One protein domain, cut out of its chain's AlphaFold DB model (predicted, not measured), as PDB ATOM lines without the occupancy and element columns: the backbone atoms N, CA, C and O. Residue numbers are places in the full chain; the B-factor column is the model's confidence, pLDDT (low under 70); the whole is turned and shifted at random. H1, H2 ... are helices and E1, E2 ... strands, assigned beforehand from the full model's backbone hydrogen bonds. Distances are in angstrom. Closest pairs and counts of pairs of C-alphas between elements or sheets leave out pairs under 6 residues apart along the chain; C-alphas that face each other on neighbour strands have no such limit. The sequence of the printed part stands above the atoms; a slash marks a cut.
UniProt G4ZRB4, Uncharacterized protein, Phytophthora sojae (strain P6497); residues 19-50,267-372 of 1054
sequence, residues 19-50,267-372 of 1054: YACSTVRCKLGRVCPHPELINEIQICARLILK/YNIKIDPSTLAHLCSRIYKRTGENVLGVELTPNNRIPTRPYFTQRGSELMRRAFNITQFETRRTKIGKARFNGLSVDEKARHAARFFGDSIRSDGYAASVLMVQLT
ATOM      1  N   TYR A  19     122.597 102.053 170.431       54.41
ATOM      2  CA  TYR A  19     123.030 103.309 169.805       54.41
ATOM      3  C   TYR A  19     121.862 104.257 169.486       54.41
ATOM      4  O   TYR A  19     120.853 103.848 168.906       54.41
ATOM      5  N   ALA A  20     122.022 105.550 169.781       62.28
ATOM      6  CA  ALA A  20     121.121 106.589 169.286       62.28
ATOM      7  C   ALA A  20     121.488 106.948 167.838       62.28
ATOM      8  O   ALA A  20     122.596 107.391 167.550       62.28
ATOM      9  N   CYS A  21     120.548 106.759 166.912       65.75
ATOM     10  CA  CYS A  21     120.737 107.103 165.503       65.75
ATOM     11  C   CYS A  21     120.144 108.486 165.199       65.75
ATOM     12  O   CYS A  21     118.986 108.757 165.521       65.75
ATOM     13  N   SER A  22     120.906 109.329 164.509       71.31
ATOM     14  CA  SER A  22     120.442 110.581 163.902       71.31
ATOM     15  C   SER A  22     120.712 110.565 162.393       71.31
ATOM     16  O   SER A  22     121.370 109.668 161.865       71.31
ATOM     17  N   THR A  23     120.132 111.499 161.640       78.06
ATOM     18  CA  THR A  23     120.288 111.531 160.178       78.06
ATOM     19  C   THR A  23     120.407 112.965 159.696       78.06
ATOM     20  O   THR A  23     119.489 113.762 159.894       78.06
ATOM     21  N   VAL A  24     121.517 113.283 159.033       79.25
ATOM     22  CA  VAL A  24     121.764 114.610 158.458       79.25
ATOM     23  C   VAL A  24     121.305 114.606 157.004       79.25
ATOM     24  O   VAL A  24     121.729 113.759 156.221       79.25
ATOM     25  N   ARG A  25     120.424 115.541 156.628       81.81
ATOM     26  CA  ARG A  25     119.937 115.698 155.247       81.81
ATOM     27  C   ARG A  25     120.567 116.903 154.567       81.81
ATOM     28  O   ARG A  25     120.525 118.009 155.096       81.81
ATOM     29  N   CYS A  26     121.092 116.688 153.373       84.31
ATOM     30  CA  CYS A  26     121.840 117.670 152.590       84.31
ATOM     31  C   CYS A  26     121.677 117.385 151.084       84.31
ATOM     32  O   CYS A  26     121.055 116.397 150.703       84.31
ATOM     33  N   LYS A  27     122.179 118.265 150.206       87.00
ATOM     34  CA  LYS A  27     122.244 117.991 148.755       87.00
ATOM     35  C   LYS A  27     123.309 116.926 148.480       87.00
ATOM     36  O   LYS A  27     124.354 116.977 149.121       87.00
ATOM     37  N   LEU A  28     123.093 116.042 147.503       88.19
ATOM     38  CA  LEU A  28     124.068 115.004 147.141       88.19
ATOM     39  C   LEU A  28     125.431 115.618 146.780       88.19
ATOM     40  O   LEU A  28     126.417 115.294 147.427       88.19
ATOM     41  N   GLY A  29     125.464 116.608 145.881       89.25
ATOM     42  CA  GLY A  29     126.687 117.345 145.517       89.25
ATOM     43  C   GLY A  29     127.246 118.312 146.577       89.25
ATOM     44  O   GLY A  29     128.133 119.095 146.270       89.25
ATOM     45  N   ARG A  30     126.722 118.318 147.815       88.06
ATOM     46  CA  ARG A  30     127.417 118.916 148.980       88.06
ATOM     47  C   ARG A  30     128.210 117.860 149.766       88.06
ATOM     48  O   ARG A  30     129.072 118.207 150.566       88.06
ATOM     49  N   VAL A  31     127.875 116.586 149.571       90.38
ATOM     50  CA  VAL A  31     128.459 115.444 150.278       90.38
ATOM     51  C   VAL A  31     129.416 114.692 149.368       90.38
ATOM     52  O   VAL A  31     130.543 114.451 149.759       90.38
ATOM     53  N   CYS A  32     129.003 114.346 148.153       93.81
ATOM     54  CA  CYS A  32     129.898 113.779 147.154       93.81
ATOM     55  C   CYS A  32     130.642 114.919 146.435       93.81
ATOM     56  O   CYS A  32     129.963 115.815 145.927       93.81
ATOM     57  N   PRO A  33     131.990 114.927 146.396       94.06
ATOM     58  CA  PRO A  33     132.759 115.896 145.614       94.06
ATOM     59  C   PRO A  33     132.953 115.461 144.150       94.06
ATOM     60  O   PRO A  33     133.363 116.274 143.329       94.06
ATOM     61  N   HIS A  34     132.665 114.198 143.819       94.38
ATOM     62  CA  HIS A  34     132.991 113.586 142.528       94.38
ATOM     63  C   HIS A  34     131.818 113.692 141.537       94.38
ATOM     64  O   HIS A  34     130.774 113.082 141.792       94.38
ATOM     65  N   PRO A  35     131.947 114.415 140.406       93.38
ATOM     66  CA  PRO A  35     130.839 114.633 139.474       93.38
ATOM     67  C   PRO A  35     130.351 113.337 138.815       93.38
ATOM     68  O   PRO A  35     129.145 113.094 138.810       93.38
ATOM     69  N   GLU A  36     131.254 112.458 138.370       93.12
ATOM     70  CA  GLU A  36     130.872 111.170 137.771       93.12
ATOM     71  C   GLU A  36     130.120 110.261 138.747       93.12
ATOM     72  O   GLU A  36     129.142 109.613 138.376       93.12
ATOM     73  N   LEU A  37     130.507 110.259 140.028       93.44
ATOM     74  CA  LEU A  37     129.800 109.483 141.045       93.44
ATOM     75  C   LEU A  37     128.412 110.068 141.346       93.44
ATOM     76  O   LEU A  37     127.465 109.310 141.541       93.44
ATOM     77  N   ILE A  38     128.253 111.398 141.335       92.50
ATOM     78  CA  ILE A  38     126.932 112.044 141.421       92.50
ATOM     79  C   ILE A  38     126.061 111.636 140.228       92.50
ATOM     80  O   ILE A  38     124.898 111.280 140.432       92.50
ATOM     81  N   ASN A  39     126.616 111.680 139.014       91.00
ATOM     82  CA  ASN A  39     125.924 111.321 137.779       91.00
ATOM     83  C   ASN A  39     125.463 109.854 137.816       91.00
ATOM     84  O   ASN A  39     124.282 109.569 137.632       91.00
ATOM     85  N   GLU A  40     126.344 108.925 138.194       91.19
ATOM     86  CA  GLU A  40     125.992 107.505 138.281       91.19
ATOM     87  C   GLU A  40     124.955 107.213 139.378       91.19
ATOM     88  O   GLU A  40     124.025 106.435 139.165       91.19
ATOM     89  N   ILE A  41     125.031 107.889 140.532       90.38
ATOM     90  CA  ILE A  41     123.989 107.801 141.570       90.38
ATOM     91  C   ILE A  41     122.642 108.328 141.042       90.38
ATOM     92  O   ILE A  41     121.597 107.774 141.387       90.38
ATOM     93  N   GLN A  42     122.637 109.374 140.207       87.56
ATOM     94  CA  GLN A  42     121.420 109.914 139.587       87.56
ATOM     95  C   GLN A  42     120.832 108.977 138.530       87.56
ATOM     96  O   GLN A  42     119.617 108.776 138.524       87.56
ATOM     97  N   ILE A  43     121.670 108.366 137.691       85.81
ATOM     98  CA  ILE A  43     121.265 107.351 136.707       85.81
ATOM     99  C   ILE A  43     120.647 106.149 137.430       85.81
ATOM    100  O   ILE A  43     119.497 105.799 137.164       85.81
ATOM    101  N   CYS A  44     121.335 105.583 138.427       84.75
ATOM    102  CA  CYS A  44     120.809 104.479 139.236       84.75
ATOM    103  C   CYS A  44     119.501 104.850 139.961       84.75
ATOM    104  O   CYS A  44     118.580 104.036 140.019       84.75
ATOM    105  N   ALA A  45     119.379 106.078 140.483       82.94
ATOM    106  CA  ALA A  45     118.149 106.543 141.132       82.94
ATOM    107  C   ALA A  45     116.981 106.681 140.148       82.94
ATOM    108  O   ALA A  45     115.848 106.370 140.518       82.94
ATOM    109  N   ARG A  46     117.247 107.108 138.907       79.38
ATOM    110  CA  ARG A  46     116.250 107.187 137.832       79.38
ATOM    111  C   ARG A  46     115.787 105.795 137.410       79.38
ATOM    112  O   ARG A  46     114.583 105.559 137.402       79.38
ATOM    113  N   LEU A  47     116.719 104.875 137.155       79.31
ATOM    114  CA  LEU A  47     116.422 103.494 136.755       79.31
ATOM    115  C   LEU A  47     115.594 102.762 137.820       79.31
ATOM    116  O   LEU A  47     114.500 102.298 137.526       79.31
ATOM    117  N   ILE A  48     116.034 102.762 139.085       75.62
ATOM    118  CA  ILE A  48     115.282 102.123 140.182       75.62
ATOM    119  C   ILE A  48     113.884 102.740 140.324       75.62
ATOM    120  O   ILE A  48     112.907 102.028 140.559       75.62
ATOM    121  N   LEU A  49     113.751 104.059 140.172       74.56
ATOM    122  CA  LEU A  49     112.455 104.731 140.236       74.56
ATOM    123  C   LEU A  49     111.539 104.373 139.056       74.56
ATOM    124  O   LEU A  49     110.337 104.210 139.272       74.56
ATOM    125  N   LYS A  50     112.095 104.237 137.848       75.81
ATOM    126  CA  LYS A  50     111.387 103.789 136.645       75.81
ATOM    127  C   LYS A  50     110.880 102.360 136.832       75.81
ATOM    128  O   LYS A  50     109.670 102.176 136.956       75.81
ATOM    129  N   TYR A 267     112.839 106.295 146.166       60.78
ATOM    130  CA  TYR A 267     113.506 105.189 146.835       60.78
ATOM    131  C   TYR A 267     114.934 105.650 147.110       60.78
ATOM    132  O   TYR A 267     115.709 105.876 146.189       60.78
ATOM    133  N   ASN A 268     115.245 105.915 148.383       71.31
ATOM    134  CA  ASN A 268     116.560 106.441 148.718       71.31
ATOM    135  C   ASN A 268     117.517 105.244 148.676       71.31
ATOM    136  O   ASN A 268     117.517 104.457 149.627       71.31
ATOM    137  N   ILE A 269     118.287 105.119 147.595       81.75
ATOM    138  CA  ILE A 269     119.330 104.108 147.405       81.75
ATOM    139  C   ILE A 269     120.215 104.103 148.643       81.75
ATOM    140  O   ILE A 269     120.746 105.150 149.031       81.75
ATOM    141  N   LYS A 270     120.373 102.932 149.259       87.38
ATOM    142  CA  LYS A 270     121.359 102.702 150.310       87.38
ATOM    143  C   LYS A 270     122.726 102.536 149.648       87.38
ATOM    144  O   LYS A 270     123.038 101.497 149.075       87.38
ATOM    145  N   ILE A 271     123.526 103.590 149.722       90.06
ATOM    146  CA  ILE A 271     124.928 103.570 149.330       90.06
ATOM    147  C   ILE A 271     125.722 103.145 150.562       90.06
ATOM    148  O   ILE A 271     125.915 103.927 151.494       90.06
ATOM    149  N   ASP A 272     126.107 101.879 150.574       90.50
ATOM    150  CA  ASP A 272     127.087 101.287 151.481       90.50
ATOM    151  C   ASP A 272     128.351 100.921 150.665       90.50
ATOM    152  O   ASP A 272     128.360 101.135 149.446       90.50
ATOM    153  N   PRO A 273     129.431 100.395 151.275       90.75
ATOM    154  CA  PRO A 273     130.663 100.120 150.539       90.75
ATOM    155  C   PRO A 273     130.484  99.118 149.388       90.75
ATOM    156  O   PRO A 273     131.121  99.244 148.345       90.75
ATOM    157  N   SER A 274     129.556  98.170 149.538       88.00
ATOM    158  CA  SER A 274     129.174  97.237 148.479       88.00
ATOM    159  C   SER A 274     128.532  97.970 147.299       88.00
ATOM    160  O   SER A 274     128.954  97.784 146.160       88.00
ATOM    161  N   THR A 275     127.538  98.825 147.543       89.50
ATOM    162  CA  THR A 275     126.919  99.647 146.488       89.50
ATOM    163  C   THR A 275     127.949 100.573 145.829       89.50
ATOM    164  O   THR A 275     127.950 100.722 144.607       89.50
ATOM    165  N   LEU A 276     128.866 101.148 146.613       92.00
ATOM    166  CA  LEU A 276     129.936 102.014 146.117       92.00
ATOM    167  C   LEU A 276     130.886 101.281 145.152       92.00
ATOM    168  O   LEU A 276     131.253 101.862 144.132       92.00
ATOM    169  N   ALA A 277     131.216 100.013 145.417       90.56
ATOM    170  CA  ALA A 277     132.026  99.180 144.522       90.56
ATOM    171  C   ALA A 277     131.414  99.077 143.115       90.56
ATOM    172  O   ALA A 277     132.093  99.289 142.110       90.56
ATOM    173  N   HIS A 278     130.106  98.808 143.048       89.81
ATOM    174  CA  HIS A 278     129.374  98.670 141.788       89.81
ATOM    175  C   HIS A 278     129.280 100.001 141.030       89.81
ATOM    176  O   HIS A 278     129.481 100.020 139.818       89.81
ATOM    177  N   LEU A 279     129.045 101.116 141.735       92.12
ATOM    178  CA  LEU A 279     129.060 102.456 141.135       92.12
ATOM    179  C   LEU A 279     130.435 102.779 140.527       92.12
ATOM    180  O   LEU A 279     130.510 103.196 139.375       92.12
ATOM    181  N   CYS A 280     131.526 102.519 141.255       92.31
ATOM    182  CA  CYS A 280     132.886 102.751 140.753       92.31
ATOM    183  C   CYS A 280     133.218 101.854 139.553       92.31
ATOM    184  O   CYS A 280     133.799 102.327 138.581       92.31
ATOM    185  N   SER A 281     132.816 100.579 139.590       90.00
ATOM    186  CA  SER A 281     133.010  99.642 138.478       90.00
ATOM    187  C   SER A 281     132.248 100.067 137.216       90.00
ATOM    188  O   SER A 281     132.815 100.011 136.128       90.00
ATOM    189  N   ARG A 282     131.005 100.552 137.353       90.31
ATOM    190  CA  ARG A 282     130.194 101.064 136.232       90.31
ATOM    191  C   ARG A 282     130.786 102.328 135.611       90.31
ATOM    192  O   ARG A 282     130.866 102.406 134.389       90.31
ATOM    193  N   ILE A 283     131.248 103.279 136.429       92.50
ATOM    194  CA  ILE A 283     131.913 104.491 135.923       92.50
ATOM    195  C   ILE A 283     133.194 104.108 135.182       92.50
ATOM    196  O   ILE A 283     133.331 104.445 134.012       92.50
ATOM    197  N   TYR A 284     134.071 103.320 135.811       92.88
ATOM    198  CA  TYR A 284     135.329 102.888 135.203       92.88
ATOM    199  C   TYR A 284     135.120 102.141 133.874       92.88
ATOM    200  O   TYR A 284     135.841 102.390 132.914       92.88
ATOM    201  N   LYS A 285     134.093 101.283 133.775       89.69
ATOM    202  CA  LYS A 285     133.705 100.631 132.512       89.69
ATOM    203  C   LYS A 285     133.271 101.617 131.420       89.69
ATOM    204  O   LYS A 285     133.557 101.365 130.255       89.69
ATOM    205  N   ARG A 286     132.556 102.692 131.774       89.12
ATOM    206  CA  ARG A 286     132.005 103.666 130.812       89.12
ATOM    207  C   ARG A 286     133.019 104.726 130.383       89.12
ATOM    208  O   ARG A 286     133.014 105.123 129.225       89.12
ATOM    209  N   THR A 287     133.824 105.234 131.313       89.88
ATOM    210  CA  THR A 287     134.676 106.419 131.099       89.88
ATOM    211  C   THR A 287     136.173 106.125 131.199       89.88
ATOM    212  O   THR A 287     136.979 106.998 130.897       89.88
ATOM    213  N   GLY A 288     136.565 104.936 131.668       90.50
ATOM    214  CA  GLY A 288     137.943 104.633 132.068       90.50
ATOM    215  C   GLY A 288     138.379 105.315 133.373       90.50
ATOM    216  O   GLY A 288     139.482 105.063 133.859       90.50
ATOM    217  N   GLU A 289     137.541 106.167 133.978       90.56
ATOM    218  CA  GLU A 289     137.942 106.963 135.137       90.56
ATOM    219  C   GLU A 289     137.876 106.178 136.447       90.56
ATOM    220  O   GLU A 289     136.833 105.686 136.890       90.56
ATOM    221  N   ASN A 290     139.009 106.141 137.141       91.56
ATOM    222  CA  ASN A 290     139.118 105.601 138.486       91.56
ATOM    223  C   ASN A 290     138.795 106.691 139.524       91.56
ATOM    224  O   ASN A 290     139.685 107.231 140.181       91.56
ATOM    225  N   VAL A 291     137.507 107.021 139.660       90.88
ATOM    226  CA  VAL A 291     136.997 108.151 140.472       90.88
ATOM    227  C   VAL A 291     137.512 108.159 141.917       90.88
ATOM    228  O   VAL A 291     137.776 109.216 142.488       90.88
ATOM    229  N   LEU A 292     137.658 106.981 142.528       92.25
ATOM    230  CA  LEU A 292     138.160 106.850 143.897       92.25
ATOM    231  C   LEU A 292     139.650 106.522 143.971       92.25
ATOM    232  O   LEU A 292     140.107 106.222 145.069       92.25
ATOM    233  N   GLY A 293     140.390 106.561 142.858       90.44
ATOM    234  CA  GLY A 293     141.819 106.243 142.783       90.44
ATOM    235  C   GLY A 293     142.192 105.009 143.603       90.44
ATOM    236  O   GLY A 293     143.064 105.102 144.471       90.44
ATOM    237  N   VAL A 294     141.446 103.915 143.414       91.81
ATOM    238  CA  VAL A 294     141.705 102.615 144.049       91.81
ATOM    239  C   VAL A 294     142.700 101.829 143.210       91.81
ATOM    240  O   VAL A 294     142.667 101.915 141.985       91.81
ATOM    241  N   GLU A 295     143.579 101.057 143.837       89.81
ATOM    242  CA  GLU A 295     144.488 100.170 143.106       89.81
ATOM    243  C   GLU A 295     143.683  99.232 142.200       89.81
ATOM    244  O   GLU A 295     142.719  98.598 142.637       89.81
ATOM    245  N   LEU A 296     144.031  99.196 140.914       89.94
ATOM    246  CA  LEU A 296     143.368  98.328 139.950       89.94
ATOM    247  C   LEU A 296     143.910  96.905 140.101       89.94
ATOM    248  O   LEU A 296     145.087  96.691 140.385       89.94
ATOM    249  N   THR A 297     143.039  95.922 139.898       89.06
ATOM    250  CA  THR A 297     143.452  94.514 139.801       89.06
ATOM    251  C   THR A 297     144.388  94.310 138.598       89.06
ATOM    252  O   THR A 297     144.311  95.101 137.655       89.06
ATOM    253  N   PRO A 298     145.209  93.237 138.558       85.88
ATOM    254  CA  PRO A 298     146.136  92.975 137.447       85.88
ATOM    255  C   PRO A 298     145.480  92.990 136.058       85.88
ATOM    256  O   PRO A 298     146.094  93.401 135.081       85.88
ATOM    257  N   ASN A 299     144.193  92.640 135.983       87.31
ATOM    258  CA  ASN A 299     143.395  92.652 134.753       87.31
ATOM    259  C   ASN A 299     142.816  94.045 134.419       87.31
ATOM    260  O   ASN A 299     141.807  94.136 133.720       87.31
ATOM    261  N   ASN A 300     143.401  95.116 134.964       88.31
ATOM    262  CA  ASN A 300     142.996  96.515 134.806       88.31
ATOM    263  C   ASN A 300     141.509  96.770 135.143       88.31
ATOM    264  O   ASN A 300     140.784  97.423 134.397       88.31
ATOM    265  N   ARG A 301     141.011  96.203 136.254       87.19
ATOM    266  CA  ARG A 301     139.612  96.354 136.719       87.19
ATOM    267  C   ARG A 301     139.541  96.856 138.161       87.19
ATOM    268  O   ARG A 301     140.379  96.485 138.984       87.19
ATOM    269  N   ILE A 302     138.491  97.617 138.480       89.62
ATOM    270  CA  ILE A 302     138.140  98.021 139.855       89.62
ATOM    271  C   ILE A 302     138.028  96.778 140.773       89.62
ATOM    272  O   ILE A 302     137.400  95.797 140.363       89.62
ATOM    273  N   PRO A 303     138.596  96.803 141.999       85.81
ATOM    274  CA  PRO A 303     138.545  95.687 142.943       85.81
ATOM    275  C   PRO A 303     137.143  95.187 143.298       85.81
ATOM    276  O   PRO A 303     136.149  95.915 143.263       85.81
ATOM    277  N   THR A 304     137.081  93.921 143.703       82.69
ATOM    278  CA  THR A 304     135.840  93.211 144.026       82.69
ATOM    279  C   THR A 304     135.190  93.689 145.334       82.69
ATOM    280  O   THR A 304     135.789  94.365 146.174       82.69
ATOM    281  N   ARG A 305     133.924  93.300 145.536       81.25
ATOM    282  CA  ARG A 305     133.098  93.644 146.711       81.25
ATOM    283  C   ARG A 305     133.783  93.418 148.082       81.25
ATOM    284  O   ARG A 305     133.574  94.268 148.953       81.25
ATOM    285  N   PRO A 306     134.604  92.367 148.312       86.69
ATOM    286  CA  PRO A 306     135.360  92.204 149.559       86.69
ATOM    287  C   PRO A 306     136.331  93.354 149.856       86.69
ATOM    288  O   PRO A 306     136.305  93.868 150.971       86.69
ATOM    289  N   TYR A 307     137.100  93.831 148.867       88.38
ATOM    290  CA  TYR A 307     138.040  94.955 149.030       88.38
ATOM    291  C   TYR A 307     137.319  96.214 149.518       88.38
ATOM    292  O   TYR A 307     137.696  96.826 150.520       88.38
ATOM    293  N   PHE A 308     136.209  96.554 148.855       89.50
ATOM    294  CA  PHE A 308     135.374  97.680 149.261       89.50
ATOM    295  C   PHE A 308     134.742  97.479 150.638       89.50
ATOM    296  O   PHE A 308     134.556  98.450 151.357       89.50
ATOM    297  N   THR A 309     134.422  96.246 151.033       85.94
ATOM    298  CA  THR A 309     133.860  95.969 152.364       85.94
ATOM    299  C   THR A 309     134.921  96.131 153.457       85.94
ATOM    300  O   THR A 309     134.652  96.774 154.470       85.94
ATOM    301  N   GLN A 310     136.141  95.635 153.229       87.94
ATOM    302  CA  GLN A 310     137.267  95.728 154.163       87.94
ATOM    303  C   GLN A 310     137.738  97.178 154.368       87.94
ATOM    304  O   GLN A 310     137.939  97.604 155.502       87.94
ATOM    305  N   ARG A 311     137.849  97.965 153.286       87.56
ATOM    306  CA  ARG A 311     138.226  99.396 153.326       87.56
ATOM    307  C   ARG A 311     137.011 100.335 153.323       87.56
ATOM    308  O   ARG A 311     137.123 101.514 152.988       87.56
ATOM    309  N   GLY A 312     135.829  99.841 153.695       86.00
ATOM    310  CA  GLY A 312     134.563 100.542 153.459       86.00
ATOM    311  C   GLY A 312     134.463 101.915 154.112       86.00
ATOM    312  O   GLY A 312     134.084 102.886 153.460       86.00
ATOM    313  N   SER A 313     134.880 102.028 155.370       83.31
ATOM    314  CA  SER A 313     134.897 103.294 156.106       83.31
ATOM    315  C   SER A 313     135.869 104.334 155.523       83.31
ATOM    316  O   SER A 313     135.626 105.537 155.646       83.31
ATOM    317  N   GLU A 314     136.957 103.902 154.884       88.38
ATOM    318  CA  GLU A 314     137.919 104.772 154.197       88.38
ATOM    319  C   GLU A 314     137.347 105.235 152.851       88.38
ATOM    320  O   GLU A 314     137.200 106.435 152.604       88.38
ATOM    321  N   LEU A 315     136.931 104.284 152.010       90.81
ATOM    322  CA  LEU A 315     136.420 104.552 150.666       90.81
ATOM    323  C   LEU A 315     135.121 105.363 150.691       90.81
ATOM    324  O   LEU A 315     134.961 106.266 149.874       90.81
ATOM    325  N   MET A 316     134.237 105.139 151.669       92.00
ATOM    326  CA  MET A 316     133.057 105.986 151.863       92.00
ATOM    327  C   MET A 316     133.440 107.427 152.232       92.00
ATOM    328  O   MET A 316     132.792 108.346 151.743       92.00
ATOM    329  N   ARG A 317     134.501 107.663 153.022       89.62
ATOM    330  CA  ARG A 317     134.994 109.025 153.327       89.62
ATOM    331  C   ARG A 317     135.733 109.678 152.149       89.62
ATOM    332  O   ARG A 317     135.711 110.900 152.033       89.62
ATOM    333  N   ARG A 318     136.340 108.889 151.254       91.06
ATOM    334  CA  ARG A 318     136.944 109.373 149.996       91.06
ATOM    335  C   ARG A 318     135.889 109.690 148.928       91.06
ATOM    336  O   ARG A 318     136.030 110.662 148.189       91.06
ATOM    337  N   ALA A 319     134.818 108.900 148.862       92.31
ATOM    338  CA  ALA A 319     133.680 109.097 147.963       92.31
ATOM    339  C   ALA A 319     132.736 110.222 148.411       92.31
ATOM    340  O   ALA A 319     132.055 110.842 147.592       92.31
ATOM    341  N   PHE A 320     132.682 110.474 149.718       91.75
ATOM    342  CA  PHE A 320     131.755 111.398 150.342       91.75
ATOM    343  C   PHE A 320     132.459 112.155 151.474       91.75
ATOM    344  O   PHE A 320     132.902 111.558 152.451       91.75
ATOM    345  N   ASN A 321     132.487 113.484 151.381       87.12
ATOM    346  CA  ASN A 321     132.940 114.422 152.408       87.12
ATOM    347  C   ASN A 321     131.996 114.376 153.628       87.12
ATOM    348  O   ASN A 321     131.156 115.255 153.839       87.12
ATOM    349  N   ILE A 322     132.084 113.284 154.388       86.00
ATOM    350  CA  ILE A 322     131.258 112.989 155.561       86.00
ATOM    351  C   ILE A 322     131.916 113.495 156.844       86.00
ATOM    352  O   ILE A 322     131.215 113.788 157.807       86.00
ATOM    353  N   THR A 323     133.242 113.643 156.851       79.25
ATOM    354  CA  THR A 323     134.033 114.086 158.010       79.25
ATOM    355  C   THR A 323     133.525 115.409 158.591       79.25
ATOM    356  O   THR A 323     133.477 115.548 159.807       79.25
ATOM    357  N   GLN A 324     133.015 116.327 157.757       78.19
ATOM    358  CA  GLN A 324     132.352 117.571 158.193       78.19
ATOM    359  C   GLN A 324     131.096 117.367 159.078       78.19
ATOM    360  O   GLN A 324     130.640 118.307 159.725       78.19
ATOM    361  N   PHE A 325     130.499 116.169 159.078       76.44
ATOM    362  CA  PHE A 325     129.344 115.798 159.905       76.44
ATOM    363  C   PHE A 325     129.729 114.933 161.118       76.44
ATOM    364  O   PHE A 325     128.889 114.727 161.998       76.44
ATOM    365  N   GLU A 326     130.964 114.425 161.178       73.56
ATOM    366  CA  GLU A 326     131.480 113.641 162.303       73.56
ATOM    367  C   GLU A 326     132.038 114.573 163.386       73.56
ATOM    368  O   GLU A 326     132.928 115.384 163.145       73.56
ATOM    369  N   THR A 327     131.540 114.458 164.617       65.75
ATOM    370  CA  THR A 327     131.907 115.373 165.713       65.75
ATOM    371  C   THR A 327     133.074 114.834 166.547       65.75
ATOM    372  O   THR A 327     132.957 114.700 167.765       65.75
ATOM    373  N   ARG A 328     134.190 114.461 165.906       59.22
ATOM    374  CA  ARG A 328     135.367 113.892 166.592       59.22
ATOM    375  C   ARG A 328     136.631 114.713 166.334       59.22
ATOM    376  O   ARG A 328     136.882 115.101 165.199       59.22
ATOM    377  N   ARG A 329     137.463 114.899 167.368       46.34
ATOM    378  CA  ARG A 329     138.866 115.331 167.202       46.34
ATOM    379  C   ARG A 329     139.901 114.358 167.779       46.34
ATOM    380  O   ARG A 329     140.916 114.165 167.129       46.34
ATOM    381  N   THR A 330     139.639 113.657 168.885       47.91
ATOM    382  CA  THR A 330     140.558 112.625 169.422       47.91
ATOM    383  C   THR A 330     139.820 111.493 170.151       47.91
ATOM    384  O   THR A 330     138.641 111.607 170.493       47.91
ATOM    385  N   LYS A 331     140.507 110.361 170.385       48.81
ATOM    386  CA  LYS A 331     140.173 109.468 171.506       48.81
ATOM    387  C   LYS A 331     140.712 110.141 172.770       48.81
ATOM    388  O   LYS A 331     141.920 110.320 172.875       48.81
ATOM    389  N   ILE A 332     139.843 110.502 173.706       57.78
ATOM    390  CA  ILE A 332     140.251 110.963 175.035       57.78
ATOM    391  C   ILE A 332     140.089 109.797 176.019       57.78
ATOM    392  O   ILE A 332     139.067 109.111 175.999       57.78
ATOM    393  N   GLY A 333     141.126 109.531 176.821       61.09
ATOM    394  CA  GLY A 333     141.111 108.488 177.854       61.09
ATOM    395  C   GLY A 333     140.138 108.821 178.989       61.09
ATOM    396  O   GLY A 333     139.830 109.990 179.208       61.09
ATOM    397  N   LYS A 334     139.659 107.802 179.717       56.69
ATOM    398  CA  LYS A 334     138.574 107.932 180.713       56.69
ATOM    399  C   LYS A 334     138.820 109.061 181.726       56.69
ATOM    400  O   LYS A 334     137.959 109.919 181.867       56.69
ATOM    401  N   ALA A 335     140.008 109.120 182.336       67.88
ATOM    402  CA  ALA A 335     140.385 110.182 183.277       67.88
ATOM    403  C   ALA A 335     140.269 111.588 182.653       67.88
ATOM    404  O   ALA A 335     139.567 112.454 183.168       67.88
ATOM    405  N   ARG A 336     140.862 111.784 181.469       62.38
ATOM    406  CA  ARG A 336     140.818 113.066 180.751       62.38
ATOM    407  C   ARG A 336     139.419 113.419 180.226       62.38
ATOM    408  O   ARG A 336     139.153 114.596 180.052       62.38
ATOM    409  N   PHE A 337     138.526 112.451 179.985       67.00
ATOM    410  CA  PHE A 337     137.115 112.713 179.645       67.00
ATOM    411  C   PHE A 337     136.298 113.106 180.883       67.00
ATOM    412  O   PHE A 337     135.441 113.981 180.795       67.00
ATOM    413  N   ASN A 338     136.573 112.491 182.034       70.19
ATOM    414  CA  ASN A 338     135.916 112.831 183.293       70.19
ATOM    415  C   ASN A 338     136.249 114.268 183.731       70.19
ATOM    416  O   ASN A 338     135.342 114.977 184.157       70.19
ATOM    417  N   GLY A 339     137.494 114.714 183.524       72.50
ATOM    418  CA  GLY A 339     137.935 116.095 183.769       72.50
ATOM    419  C   GLY A 339     137.519 117.137 182.716       72.50
ATOM    420  O   GLY A 339     137.937 118.285 182.816       72.50
ATOM    421  N   LEU A 340     136.729 116.777 181.695       74.94
ATOM    422  CA  LEU A 340     136.139 117.758 180.774       74.94
ATOM    423  C   LEU A 340     134.918 118.444 181.407       74.94
ATOM    424  O   LEU A 340     134.115 117.796 182.085       74.94
ATOM    425  N   SER A 341     134.708 119.725 181.095       76.81
ATOM    426  CA  SER A 341     133.467 120.433 181.447       76.81
ATOM    427  C   SER A 341     132.231 119.787 180.798       76.81
ATOM    428  O   SER A 341     132.343 119.063 179.805       76.81
ATOM    429  N   VAL A 342     131.024 120.064 181.307       63.75
ATOM    430  CA  VAL A 342     129.764 119.514 180.753       63.75
ATOM    431  C   VAL A 342     129.616 119.829 179.257       63.75
ATOM    432  O   VAL A 342     129.283 118.940 178.470       63.75
ATOM    433  N   ASP A 343     129.969 121.043 178.827       50.06
ATOM    434  CA  ASP A 343     129.957 121.439 177.413       50.06
ATOM    435  C   ASP A 343     131.019 120.725 176.567       50.06
ATOM    436  O   ASP A 343     130.840 120.524 175.362       50.06
ATOM    437  N   GLU A 344     132.151 120.343 177.150       56.41
ATOM    438  CA  GLU A 344     133.194 119.578 176.460       56.41
ATOM    439  C   GLU A 344     132.869 118.084 176.403       56.41
ATOM    440  O   GLU A 344     133.071 117.472 175.350       56.41
ATOM    441  N   LYS A 345     132.275 117.523 177.467       63.19
ATOM    442  CA  LYS A 345     131.654 116.187 177.503       63.19
ATOM    443  C   LYS A 345     130.539 116.087 176.454       63.19
ATOM    444  O   LYS A 345     130.500 115.120 175.692       63.19
ATOM    445  N   ALA A 346     129.700 117.119 176.323       56.97
ATOM    446  CA  ALA A 346     128.672 117.221 175.284       56.97
ATOM    447  C   ALA A 346     129.273 117.326 173.869       56.97
ATOM    448  O   ALA A 346     128.830 116.621 172.958       56.97
ATOM    449  N   ARG A 347     130.338 118.123 173.681       49.53
ATOM    450  CA  ARG A 347     131.129 118.152 172.432       49.53
ATOM    451  C   ARG A 347     131.827 116.812 172.136       49.53
ATOM    452  O   ARG A 347     132.041 116.493 170.969       49.53
ATOM    453  N   HIS A 348     132.121 116.006 173.159       52.06
ATOM    454  CA  HIS A 348     132.695 114.657 173.058       52.06
ATOM    455  C   HIS A 348     131.672 113.526 172.878       52.06
ATOM    456  O   HIS A 348     132.072 112.375 172.680       52.06
ATOM    457  N   ALA A 349     130.366 113.819 172.874       54.53
ATOM    458  CA  ALA A 349     129.303 112.854 172.591       54.53
ATOM    459  C   ALA A 349     129.266 112.482 171.091       54.53
ATOM    460  O   ALA A 349     128.330 112.804 170.355       54.53
ATOM    461  N   ALA A 350     130.332 111.821 170.634       56.78
ATOM    462  CA  ALA A 350     130.676 111.645 169.233       56.78
ATOM    463  C   ALA A 350     129.559 110.979 168.417       56.78
ATOM    464  O   ALA A 350     129.112 109.862 168.705       56.78
ATOM    465  N   ARG A 351     129.153 111.669 167.347       65.44
ATOM    466  CA  ARG A 351     128.356 111.106 166.259       65.44
ATOM    467  C   ARG A 351     129.304 110.549 165.204       65.44
ATOM    468  O   ARG A 351     130.007 111.306 164.541       65.44
ATOM    469  N   PHE A 352     129.291 109.233 165.057       72.94
ATOM    470  CA  PHE A 352     130.054 108.481 164.065       72.94
ATOM    471  C   PHE A 352     129.248 108.314 162.786       72.94
ATOM    472  O   PHE A 352     128.030 108.135 162.852       72.94
ATOM    473  N   PHE A 353     129.897 108.321 161.628       80.12
ATOM    474  CA  PHE A 353     129.240 107.874 160.406       80.12
ATOM    475  C   PHE A 353     128.877 106.382 160.499       80.12
ATOM    476  O   PHE A 353     129.708 105.558 160.865       80.12
ATOM    477  N   GLY A 354     127.630 106.029 160.172       77.00
ATOM    478  CA  GLY A 354     127.120 104.652 160.207       77.00
ATOM    479  C   GLY A 354     127.343 103.865 158.912       77.00
ATOM    480  O   GLY A 354     126.415 103.182 158.476       77.00
ATOM    481  N   ASP A 355     128.498 104.066 158.265       81.06
ATOM    482  CA  ASP A 355     128.973 103.431 157.016       81.06
ATOM    483  C   ASP A 355     127.937 103.310 155.874       81.06
ATOM    484  O   ASP A 355     128.037 102.464 154.989       81.06
ATOM    485  N   SER A 356     126.918 104.176 155.872       86.31
ATOM    486  CA  SER A 356     125.847 104.169 154.877       86.31
ATOM    487  C   SER A 356     125.214 105.547 154.663       86.31
ATOM    488  O   SER A 356     124.847 106.269 155.597       86.31
ATOM    489  N   ILE A 357     125.043 105.904 153.392       87.81
ATOM    490  CA  ILE A 357     124.276 107.067 152.936       87.81
ATOM    491  C   ILE A 357     122.988 106.570 152.283       87.81
ATOM    492  O   ILE A 357     122.951 105.516 151.658       87.81
ATOM    493  N   ARG A 358     121.907 107.342 152.402       88.19
ATOM    494  CA  ARG A 358     120.682 107.135 151.622       88.19
ATOM    495  C   ARG A 358     120.453 108.300 150.670       88.19
ATOM    496  O   ARG A 358     120.269 109.419 151.151       88.19
ATOM    497  N   SER A 359     120.430 108.067 149.357       85.88
ATOM    498  CA  SER A 359     120.254 109.133 148.357       85.88
ATOM    499  C   SER A 359     119.117 108.869 147.375       85.88
ATOM    500  O   SER A 359     118.914 107.745 146.944       85.88
ATOM    501  N   ASP A 360     118.384 109.921 147.011       78.50
ATOM    502  CA  ASP A 360     117.398 109.927 145.922       78.50
ATOM    503  C   ASP A 360     117.961 110.496 144.604       78.50
ATOM    504  O   ASP A 360     117.192 110.984 143.780       78.50
ATOM    505  N   GLY A 361     119.289 110.551 144.448       82.31
ATOM    506  CA  GLY A 361     119.974 111.229 143.336       82.31
ATOM    507  C   GLY A 361     120.214 112.733 143.552       82.31
ATOM    508  O   GLY A 361     121.136 113.302 142.972       82.31
ATOM    509  N   TYR A 362     119.451 113.399 144.428       81.75
ATOM    510  CA  TYR A 362     119.493 114.872 144.573       81.75
ATOM    511  C   TYR A 362     119.828 115.332 145.988       81.75
ATOM    512  O   TYR A 362     120.543 116.319 146.193       81.75
ATOM    513  N   ALA A 363     119.342 114.598 146.979       83.00
ATOM    514  CA  ALA A 363     119.668 114.738 148.379       83.00
ATOM    515  C   ALA A 363     120.407 113.495 148.882       83.00
ATOM    516  O   ALA A 363     120.184 112.374 148.425       83.00
ATOM    517  N   ALA A 364     121.262 113.698 149.875       86.56
ATOM    518  CA  ALA A 364     121.873 112.651 150.671       86.56
ATOM    519  C   ALA A 364     121.319 112.730 152.100       86.56
ATOM    520  O   ALA A 364     121.113 113.812 152.657       86.56
ATOM    521  N   SER A 365     121.048 111.569 152.683       86.50
ATOM    522  CA  SER A 365     120.731 111.373 154.094       86.50
ATOM    523  C   SER A 365     121.864 110.553 154.703       86.50
ATOM    524  O   SER A 365     121.923 109.342 154.496       86.50
ATOM    525  N   VAL A 366     122.776 111.215 155.408       85.62
ATOM    526  CA  VAL A 366     123.935 110.591 156.061       85.62
ATOM    527  C   VAL A 366     123.470 110.009 157.396       85.62
ATOM    528  O   VAL A 366     122.891 110.736 158.213       85.62
ATOM    529  N   LEU A 367     123.667 108.705 157.608       82.75
ATOM    530  CA  LEU A 367     123.342 108.050 158.875       82.75
ATOM    531  C   LEU A 367     124.447 108.324 159.900       82.75
ATOM    532  O   LEU A 367     125.612 108.034 159.646       82.75
ATOM    533  N   MET A 368     124.061 108.842 161.064       81.19
ATOM    534  CA  MET A 368     124.968 109.161 162.163       81.19
ATOM    535  C   MET A 368     124.584 108.356 163.408       81.19
ATOM    536  O   MET A 368     123.407 108.288 163.769       81.19
ATOM    537  N   VAL A 369     125.566 107.768 164.080       74.69
ATOM    538  CA  VAL A 369     125.404 106.795 165.167       74.69
ATOM    539  C   VAL A 369     126.111 107.314 166.418       74.69
ATOM    540  O   VAL A 369     127.253 107.751 166.348       74.69
ATOM    541  N   GLN A 370     125.443 107.270 167.568       68.25
ATOM    542  CA  GLN A 370     125.964 107.741 168.853       68.25
ATOM    543  C   GLN A 370     125.903 106.608 169.888       68.25
ATOM    544  O   GLN A 370     124.862 105.970 170.054       68.25
ATOM    545  N   LEU A 371     127.009 106.360 170.593       57.03
ATOM    546  CA  LEU A 371     127.105 105.366 171.670       57.03
ATOM    547  C   LEU A 371     126.252 105.790 172.878       57.03
ATOM    548  O   LEU A 371     126.631 106.697 173.614       57.03
ATOM    549  N   THR A 372     125.118 105.126 173.123       54.09
ATOM    550  CA  THR A 372     124.228 105.474 174.250       54.09
ATOM    551  C   THR A 372     124.570 104.786 175.572       54.09
ATOM    552  O   THR A 372     123.953 105.114 176.584       54.09
TER     553      THR A 372
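This is residues 19 to 50 and 267 to 372 of the 1054 residues of an uncharacterized protein of Phytophthora sojae (strain P6497) (UniProt G4ZRB4). A narrow, strongly twisted antiparallel sheet of four strands has helices gathered about one end, H2 and H3 grazing it, H5 over E3, and H4 beyond on H3. Past the sheet's other end a long loop with two short helices, H6 and H7, reaches far from the rest. The printed part has 138 residues with seven named helices and four named strands, in the order E1 H1 H2 E2 H3 H4 H5 H6 H7 E3 E4; the class is mixed, helices and strands. The sheet's order is E1 E4 E3 E2. The whole is only just loose, close to compact, with a radius of gyration of the C-alphas of 17.2 A, and only just elongated, spanning 55 by 36 by 22 A.

E1, residues 19 to 27, is an edge strand and the antiparallel neighbour of E4, residues 363 to 371, with N 22 and O 368 at 2.8 A. E4 and E3, residues 351 to 359, form a hairpin, with N 358 and O 365 at 2.9 A. E3 bends by 77 degrees at residue 355, and its antiparallel neighbour E2, residues 269 to 271, is the other edge, with N 271 and O 357 at 2.8 A. H1, residues 28 to 31, is on the sheet at a height of 7.7 A, only just over E4 with 3 of its 4 C-alphas. H2, residues 35 to 50, only just touches H1, only at the corner, with 3 pairs of C-alphas within 8 A, the closest those of Gly 29 and Ile 38 at 6.7 A. H3, residues 273 to 287, is the hub; it touches H2 about perpendicular at 73 degrees, the closest C-alphas being those of Glu 40 and Leu 279 at 6.6 A. H3 touches H4, residues 305 to 310, at a steep tilt of 52 degrees, opposite ways, with the C-alphas of Pro 273 and Phe 308 closest at 5.5 A. H3 also touches H5, residues 312 to 319, with the C-alphas of Pro 273 and Gly 312 closest at 4.9 A. H5 is over E3 on the same face as H1. H6, residues 334 to 338, and H7, residues 342 to 347, are close but not clearly touching, with the C-alphas of Phe 337 and Lys 345 closest at 6.8 A. Every O i to N i+4 pair is within hydrogen-bond range in H2, H3, H4, H6 and H7, and 3 of 4 in H5; H1 is too short for one.

E1 begins at C-alpha 19 (123.030, 103.309, 169.805) and is 25.7 A long. H2 is 22.4 A, H3 20.8 A and E3 19.7 A. E4 is 26.2 A and ends at C-alpha 371 (127.105, 105.366, 171.670).

The C-alphas farthest apart are those of Lys 50 and Gly 339, 55.5 A. Residues 51 to 266 are not printed, and C-alphas 50 and 267 are 10.5 A apart across the cut. The links from H3 to H4 and from H5 to H6 are long. The pLDDT is under 70 at residues 19 to 21, 267, 327 to 337, 342 to 351 and 370 to 372.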